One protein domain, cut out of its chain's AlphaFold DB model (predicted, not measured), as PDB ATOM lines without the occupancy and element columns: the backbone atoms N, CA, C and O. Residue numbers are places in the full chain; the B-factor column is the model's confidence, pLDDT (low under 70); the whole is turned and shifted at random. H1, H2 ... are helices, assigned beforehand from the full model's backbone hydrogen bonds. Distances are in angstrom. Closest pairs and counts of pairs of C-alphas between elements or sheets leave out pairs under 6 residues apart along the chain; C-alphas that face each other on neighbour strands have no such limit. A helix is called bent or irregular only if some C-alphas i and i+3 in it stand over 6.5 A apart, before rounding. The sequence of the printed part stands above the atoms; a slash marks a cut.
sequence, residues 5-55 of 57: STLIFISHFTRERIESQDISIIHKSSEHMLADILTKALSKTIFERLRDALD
ATOM      1  N   SER A   5      36.993 -25.926  -1.681       80.56
ATOM      2  CA  SER A   5      36.159 -25.037  -0.863       80.56
ATOM      3  C   SER A   5      34.673 -25.097  -1.234       80.56
ATOM      4  O   SER A   5      33.813 -25.043  -0.358       80.56
ATOM      5  N   THR A   6      34.353 -25.270  -2.517       77.81
ATOM      6  CA  THR A   6      32.971 -25.386  -2.999       77.81
ATOM      7  C   THR A   6      32.324 -26.698  -2.556       77.81
ATOM      8  O   THR A   6      31.147 -26.709  -2.208       77.81
ATOM      9  N   LEU A   7      33.081 -27.800  -2.518       80.50
ATOM     10  CA  LEU A   7      32.565 -29.095  -2.053       80.50
ATOM     11  C   LEU A   7      32.203 -29.065  -0.564       80.50
ATOM     12  O   LEU A   7      31.152 -29.575  -0.174       80.50
ATOM     13  N   ILE A   8      33.045 -28.424   0.249       86.38
ATOM     14  CA  ILE A   8      32.789 -28.224   1.681       86.38
ATOM     15  C   ILE A   8      31.507 -27.409   1.867       86.38
ATOM     16  O   ILE A   8      30.616 -27.827   2.603       86.38
ATOM     17  N   PHE A   9      31.373 -26.297   1.139       88.44
ATOM     18  CA  PHE A   9      30.182 -25.452   1.202       88.44
ATOM     19  C   PHE A   9      28.895 -26.219   0.868       88.44
ATOM     20  O   PHE A   9      27.940 -26.166   1.639       88.44
ATOM     21  N   ILE A  10      28.874 -26.971  -0.239       86.88
ATOM     22  CA  ILE A  10      27.689 -27.740  -0.656       86.88
ATOM     23  C   ILE A  10      27.299 -28.764   0.416       86.88
ATOM     24  O   ILE A  10      26.116 -28.908   0.723       86.88
ATOM     25  N   SER A  11      28.281 -29.450   1.010       89.19
ATOM     26  CA  SER A  11      28.035 -30.441   2.062       89.19
ATOM     27  C   SER A  11      27.419 -29.811   3.317       89.19
ATOM     28  O   SER A  11      26.403 -30.304   3.812       89.19
ATOM     29  N   HIS A  12      27.975 -28.692   3.797       92.25
ATOM     30  CA  HIS A  12      27.442 -27.983   4.966       92.25
ATOM     31  C   HIS A  12      26.051 -27.407   4.703       92.25
ATOM     32  O   HIS A  12      25.136 -27.667   5.476       92.25
ATOM     33  N   PHE A  13      25.862 -26.723   3.572       93.94
ATOM     34  CA  PHE A  13      24.565 -26.176   3.177       93.94
ATOM     35  C   PHE A  13      23.489 -27.262   3.101       93.94
ATOM     36  O   PHE A  13      22.389 -27.090   3.617       93.94
ATOM     37  N   THR A  14      23.807 -28.400   2.473       93.25
ATOM     38  CA  THR A  14      22.859 -29.515   2.336       93.25
ATOM     39  C   THR A  14      22.507 -30.093   3.701       93.25
ATOM     40  O   THR A  14      21.333 -30.327   3.973       93.25
ATOM     41  N   ARG A  15      23.499 -30.283   4.581       94.19
ATOM     42  CA  ARG A  15      23.275 -30.776   5.946       94.19
ATOM     43  C   ARG A  15      22.364 -29.845   6.742       94.19
ATOM     44  O   ARG A  15      21.393 -30.322   7.315       94.19
ATOM     45  N   GLU A  16      22.636 -28.543   6.721       96.62
ATOM     46  CA  GLU A  16      21.810 -27.547   7.410       96.62
ATOM     47  C   GLU A  16      20.349 -27.595   6.946       96.62
ATOM     48  O   GLU A  16      19.451 -27.536   7.778       96.62
ATOM     49  N   ARG A  17      20.097 -27.744   5.635       97.12
ATOM     50  CA  ARG A  17      18.722 -27.851   5.108       97.12
ATOM     51  C   ARG A  17      18.006 -29.147   5.484       97.12
ATOM     52  O   ARG A  17      16.781 -29.177   5.532       97.12
ATOM     53  N   ILE A  18      18.750 -30.228   5.711       95.50
ATOM     54  CA  ILE A  18      18.171 -31.482   6.207       95.50
ATOM     55  C   ILE A  18      17.802 -31.330   7.684       95.50
ATOM     56  O   ILE A  18      16.714 -31.732   8.087       95.50
ATOM     57  N   GLU A  19      18.689 -30.737   8.485       96.38
ATOM     58  CA  GLU A  19      18.467 -30.509   9.918       96.38
ATOM     59  C   GLU A  19      17.293 -29.553  10.172       96.38
ATOM     60  O   GLU A  19      16.511 -29.789  11.094       96.38
ATOM     61  N   SER A  20      17.108 -28.533   9.325       97.19
ATOM     62  CA  SER A  20      15.936 -27.644   9.364       97.19
ATOM     63  C   SER A  20      14.646 -28.279   8.832       97.19
ATOM     64  O   SER A  20      13.595 -27.653   8.913       97.19
ATOM     65  N   GLN A  21      14.706 -29.512   8.316       95.12
ATOM     66  CA  GLN A  21      13.598 -30.222   7.665       95.12
ATOM     67  C   GLN A  21      13.070 -29.551   6.381       95.12
ATOM     68  O   GLN A  21      12.017 -29.943   5.879       95.12
ATOM     69  N   ASP A  22      13.821 -28.610   5.798       96.25
ATOM     70  CA  ASP A  22      13.486 -28.001   4.503       96.25
ATOM     71  C   ASP A  22      13.651 -28.999   3.344       96.25
ATOM     72  O   ASP A  22      12.990 -28.890   2.308       96.25
ATOM     73  N   ILE A  23      14.557 -29.974   3.495       94.12
ATOM     74  CA  ILE A  23      14.861 -31.006   2.497       94.12
ATOM     75  C   ILE A  23      14.863 -32.384   3.162       94.12
ATOM     76  O   ILE A  23      15.452 -32.581   4.222       94.12
ATOM     77  N   SER A  24      14.282 -33.379   2.486       92.69
ATOM     78  CA  SER A  24      14.461 -34.796   2.819       92.69
ATOM     79  C   SER A  24      15.232 -35.511   1.708       92.69
ATOM     80  O   SER A  24      15.010 -35.264   0.522       92.69
ATOM     81  N   ILE A  25      16.160 -36.394   2.085       88.31
ATOM     82  CA  ILE A  25      16.920 -37.216   1.136       88.31
ATOM     83  C   ILE A  25      16.399 -38.645   1.207       88.31
ATOM     84  O   ILE A  25      16.479 -39.296   2.246       88.31
ATOM     85  N   ILE A  26      15.905 -39.141   0.076       89.31
ATOM     86  CA  ILE A  26      15.445 -40.518  -0.079       89.31
ATOM     87  C   ILE A  26      16.295 -41.165  -1.163       89.31
ATOM     88  O   ILE A  26      16.389 -40.656  -2.281       89.31
ATOM     89  N   HIS A  27      16.916 -42.298  -0.841       88.62
ATOM     90  CA  HIS A  27      17.611 -43.080  -1.851       88.62
ATOM     91  C   HIS A  27      16.599 -43.681  -2.834       88.62
ATOM     92  O   HIS A  27      15.640 -44.342  -2.433       88.62
ATOM     93  N   LYS A  28      16.849 -43.487  -4.128       87.62
ATOM     94  CA  LYS A  28      16.051 -44.040  -5.220       87.62
ATOM     95  C   LYS A  28      17.000 -44.642  -6.248       87.62
ATOM     96  O   LYS A  28      17.985 -44.004  -6.614       87.62
ATOM     97  N   SER A  29      16.729 -45.865  -6.703       86.31
ATOM     98  CA  SER A  29      17.525 -46.455  -7.781       86.31
ATOM     99  C   SER A  29      17.412 -45.581  -9.034       86.31
ATOM    100  O   SER A  29      16.358 -44.997  -9.298       86.31
ATOM    101  N   SER A  30      18.490 -45.494  -9.821       78.81
ATOM    102  CA  SER A  30      18.535 -44.679 -11.049       78.81
ATOM    103  C   SER A  30      17.396 -44.998 -12.010       78.81
ATOM    104  O   SER A  30      16.873 -44.130 -12.693       78.81
ATOM    105  N   GLU A  31      16.955 -46.250 -11.986       79.62
ATOM    106  CA  GLU A  31      15.826 -46.776 -12.744       79.62
ATOM    107  C   GLU A  31      14.500 -46.064 -12.479       79.62
ATOM    108  O   GLU A  31      13.594 -46.111 -13.307       79.62
ATOM    109  N   HIS A  32      14.387 -45.412 -11.325       81.94
ATOM    110  CA  HIS A  32      13.193 -44.702 -10.896       81.94
ATOM    111  C   HIS A  32      13.448 -43.199 -10.682       81.94
ATOM    112  O   HIS A  32      12.539 -42.477 -10.259       81.94
ATOM    113  N   MET A  33      14.656 -42.694 -10.957       90.19
ATOM    114  CA  MET A  33      14.980 -41.266 -10.888       90.19
ATOM    115  C   MET A  33      14.538 -40.557 -12.175       90.19
ATOM    116  O   MET A  33      15.357 -40.238 -13.023       90.19
ATOM    117  N   LEU A  34      13.234 -40.293 -12.324       89.88
ATOM    118  CA  LEU A  34      12.642 -39.714 -13.548       89.88
ATOM    119  C   LEU A  34      13.364 -38.460 -14.066       89.88
ATOM    120  O   LEU A  34      13.534 -38.319 -15.270       89.88
ATOM    121  N   ALA A  35      13.849 -37.587 -13.178       89.50
ATOM    122  CA  ALA A  35      14.588 -36.377 -13.556       89.50
ATOM    123  C   ALA A  35      15.896 -36.656 -14.328       89.50
ATOM    124  O   ALA A  35      16.407 -35.772 -15.022       89.50
ATOM    125  N   ASP A  36      16.429 -37.877 -14.248       90.75
ATOM    126  CA  ASP A  36      17.621 -38.289 -14.987       90.75
ATOM    127  C   ASP A  36      17.423 -38.173 -16.501       90.75
ATOM    128  O   ASP A  36      18.386 -37.886 -17.208       90.75
ATOM    129  N   ILE A  37      16.185 -38.312 -16.998       90.62
ATOM    130  CA  ILE A  37      15.870 -38.166 -18.427       90.62
ATOM    131  C   ILE A  37      16.226 -36.778 -18.978       90.62
ATOM    132  O   ILE A  37      16.569 -36.650 -20.149       90.62
ATOM    133  N   LEU A  38      16.173 -35.743 -18.131       88.38
ATOM    134  CA  LEU A  38      16.438 -34.352 -18.509       88.38
ATOM    135  C   LEU A  38      17.868 -33.908 -18.188       88.38
ATOM    136  O   LEU A  38      18.313 -32.870 -18.667       88.38
ATOM    137  N   THR A  39      18.575 -34.651 -17.334       90.50
ATOM    138  CA  THR A  39      19.810 -34.171 -16.691       90.50
ATOM    139  C   THR A  39      21.025 -35.056 -16.949       90.50
ATOM    140  O   THR A  39      22.153 -34.610 -16.732       90.50
ATOM    141  N   LYS A  40      20.830 -36.294 -17.422       88.19
ATOM    142  CA  LYS A  40      21.906 -37.263 -17.657       88.19
ATOM    143  C   LYS A  40      21.930 -37.739 -19.105       88.19
ATOM    144  O   LYS A  40      20.906 -37.876 -19.763       88.19
ATOM    145  N   ALA A  41      23.128 -38.074 -19.576       88.81
ATOM    146  CA  ALA A  41      23.298 -38.843 -20.800       88.81
ATOM    147  C   ALA A  41      22.984 -40.319 -20.504       88.81
ATOM    148  O   ALA A  41      23.796 -41.026 -19.904       88.81
ATOM    149  N   LEU A  42      21.782 -40.764 -20.870       89.00
ATOM    150  CA  LEU A  42      21.292 -42.117 -20.603       89.00
ATOM    151  C   LEU A  42      21.472 -43.038 -21.810       89.00
ATOM    152  O   LEU A  42      21.442 -42.598 -22.960       89.00
ATOM    153  N   SER A  43      21.600 -44.342 -21.554       91.88
ATOM    154  CA  SER A  43      21.442 -45.334 -22.617       91.88
ATOM    155  C   SER A  43      19.997 -45.334 -23.118       91.88
ATOM    156  O   SER A  43      19.064 -45.045 -22.363       91.88
ATOM    157  N   LYS A  44      19.804 -45.705 -24.388       91.19
ATOM    158  CA  LYS A  44      18.483 -45.731 -25.028       91.19
ATOM    159  C   LYS A  44      17.445 -46.505 -24.202       91.19
ATOM    160  O   LYS A  44      16.361 -45.994 -23.962       91.19
ATOM    161  N   THR A  45      17.812 -47.679 -23.689       91.50
ATOM    162  CA  THR A  45      16.924 -48.533 -22.885       91.50
ATOM    163  C   THR A  45      16.452 -47.857 -21.595       91.50
ATOM    164  O   THR A  45      15.283 -47.965 -21.234       91.50
ATOM    165  N   ILE A  46      17.340 -47.143 -20.889       89.31
ATOM    166  CA  ILE A  46      16.963 -46.439 -19.654       89.31
ATOM    167  C   ILE A  46      16.100 -45.221 -19.992       89.31
ATOM    168  O   ILE A  46      15.112 -44.978 -19.303       89.31
ATOM    169  N   PHE A  47      16.441 -44.493 -21.058       90.81
ATOM    170  CA  PHE A  47      15.664 -43.346 -21.524       90.81
ATOM    171  C   PHE A  47      14.225 -43.736 -21.883       90.81
ATOM    172  O   PHE A  47      13.295 -43.114 -21.383       90.81
ATOM    173  N   GLU A  48      14.037 -44.778 -22.700       91.19
ATOM    174  CA  GLU A  48      12.709 -45.250 -23.118       91.19
ATOM    175  C   GLU A  48      11.859 -45.646 -21.910       91.19
ATOM    176  O   GLU A  48      10.746 -45.152 -21.762       91.19
ATOM    177  N   ARG A  49      12.420 -46.415 -20.970       89.50
ATOM    178  CA  ARG A  49      11.709 -46.773 -19.737       89.50
ATOM    179  C   ARG A  49      11.299 -45.550 -18.909       89.50
ATOM    180  O   ARG A  49      10.186 -45.514 -18.392       89.50
ATOM    181  N   LEU A  50      12.198 -44.578 -18.724       90.94
ATOM    182  CA  LEU A  50      11.887 -43.374 -17.944       90.94
ATOM    183  C   LEU A  50      10.866 -42.479 -18.661       90.94
ATOM    184  O   LEU A  50      10.040 -41.873 -17.986       90.94
ATOM    185  N   ARG A  51      10.897 -42.417 -19.999       90.00
ATOM    186  CA  ARG A  51       9.899 -41.704 -20.810       90.00
ATOM    187  C   ARG A  51       8.521 -42.337 -20.649       90.00
ATOM    188  O   ARG A  51       7.567 -41.621 -20.377       90.00
ATOM    189  N   ASP A  52       8.430 -43.658 -20.763       90.44
ATOM    190  CA  ASP A  52       7.160 -44.369 -20.614       90.44
ATOM    191  C   ASP A  52       6.597 -44.178 -19.189       90.44
ATOM    192  O   ASP A  52       5.399 -43.993 -19.002       90.44
ATOM    193  N   ALA A  53       7.470 -44.110 -18.176       88.38
ATOM    194  CA  ALA A  53       7.088 -43.809 -16.795       88.38
ATOM    195  C   ALA A  53       6.648 -42.348 -16.547       88.38
ATOM    196  O   ALA A  53       6.107 -42.063 -15.478       88.38
ATOM    197  N   LEU A  54       6.881 -41.427 -17.490       87.31
ATOM    198  CA  LEU A  54       6.349 -40.061 -17.445       87.31
ATOM    199  C   LEU A  54       4.946 -39.945 -18.059       87.31
ATOM    200  O   LEU A  54       4.354 -38.874 -17.957       87.31
ATOM    201  N   ASP A  55       4.429 -41.015 -18.675       83.94
ATOM    202  CA  ASP A  55       3.134 -41.037 -19.375       83.94
ATOM    203  C   ASP A  55       3.019 -39.965 -20.479       83.94
ATOM    204  O   ASP A  55       1.956 -39.415 -20.761       83.94
TER     205      ASP A  55
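Overview. This is residues 5 to 55 of the 57 residues of an uncharacterized protein of Lipomyces starkeyi NRRL Y-11557 (UniProt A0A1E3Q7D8). One long helix, H1, stands alone at one end, and a drawn-out stretch of chain without a named element, residues 20 to 35, leads from it to a small head at the other end, made of the short helices H2 and H3 with a tight link between them. H1 has no helix beside it, and the wide space between it and the head is crossed by that single long link. The printed part has 51 residues with three named helices, in the order H1, H2, H3 along the chain, and no named strand; the class is all helix. The whole is only just extended, close to loose, with a radius of gyration of the C-alphas of 14.9 A, and the C-alphas span 36 by 24 by 15 A.

Arrangement. H1, residues 5 to 19, is the longest helix and touches no helix. Residues 5 to 13 and 16 to 21 stand free; of these, 5 to 13 and 16 to 19 belong to H1. H1 is apart from H2, residues 36 to 39, with no C-alpha of the one within 8 A of the other. H1 is apart from H3, residues 44 to 52, by the same measure. H2 and H3 only just touch, with 3 pairs of C-alphas within 8 A. Their closest C-alphas are those of Ile 37 and Phe 47, 6.0 A apart, and their centres are 10.5 A apart. In H1 and H3 every O i to N i+4 pair is within hydrogen-bond range. H2 is too short for such a pair, and its one O i to N i+3 pair is within range.

Along the chain. H1 runs 21.4 A from the C-alpha of Ser 5 at (36.159, -25.037, -0.863) to that of Glu 19 at (18.467, -30.509, 9.918). H3 has 9 residues and measures 12.2 A from its first to its last C-alpha, ending with C-alpha 52 at (7.160, -44.369, -20.614). Between them along the chain is H2, four residues from Asp 36 to Thr 39, 5.0 A from first to last C-alpha, beginning with C-alpha 36 at (17.621, -38.289, -14.987). None of the three helices is bent or irregular.

Size, cuts and confidence. The two C-alphas farthest apart are those of Ser 5 and Asp 55, the first and last printed residues, at 41.1 A. The link from H1 to H2 is long, with 16 residues, whose C-alphas lie 6 to 20 A from the mean of all C-alphas. The link from H2 to H3 is tight, with 4 residues. The printed part has no cut. The mean pLDDT of the printed part is 89.6, and no printed residue is under 70.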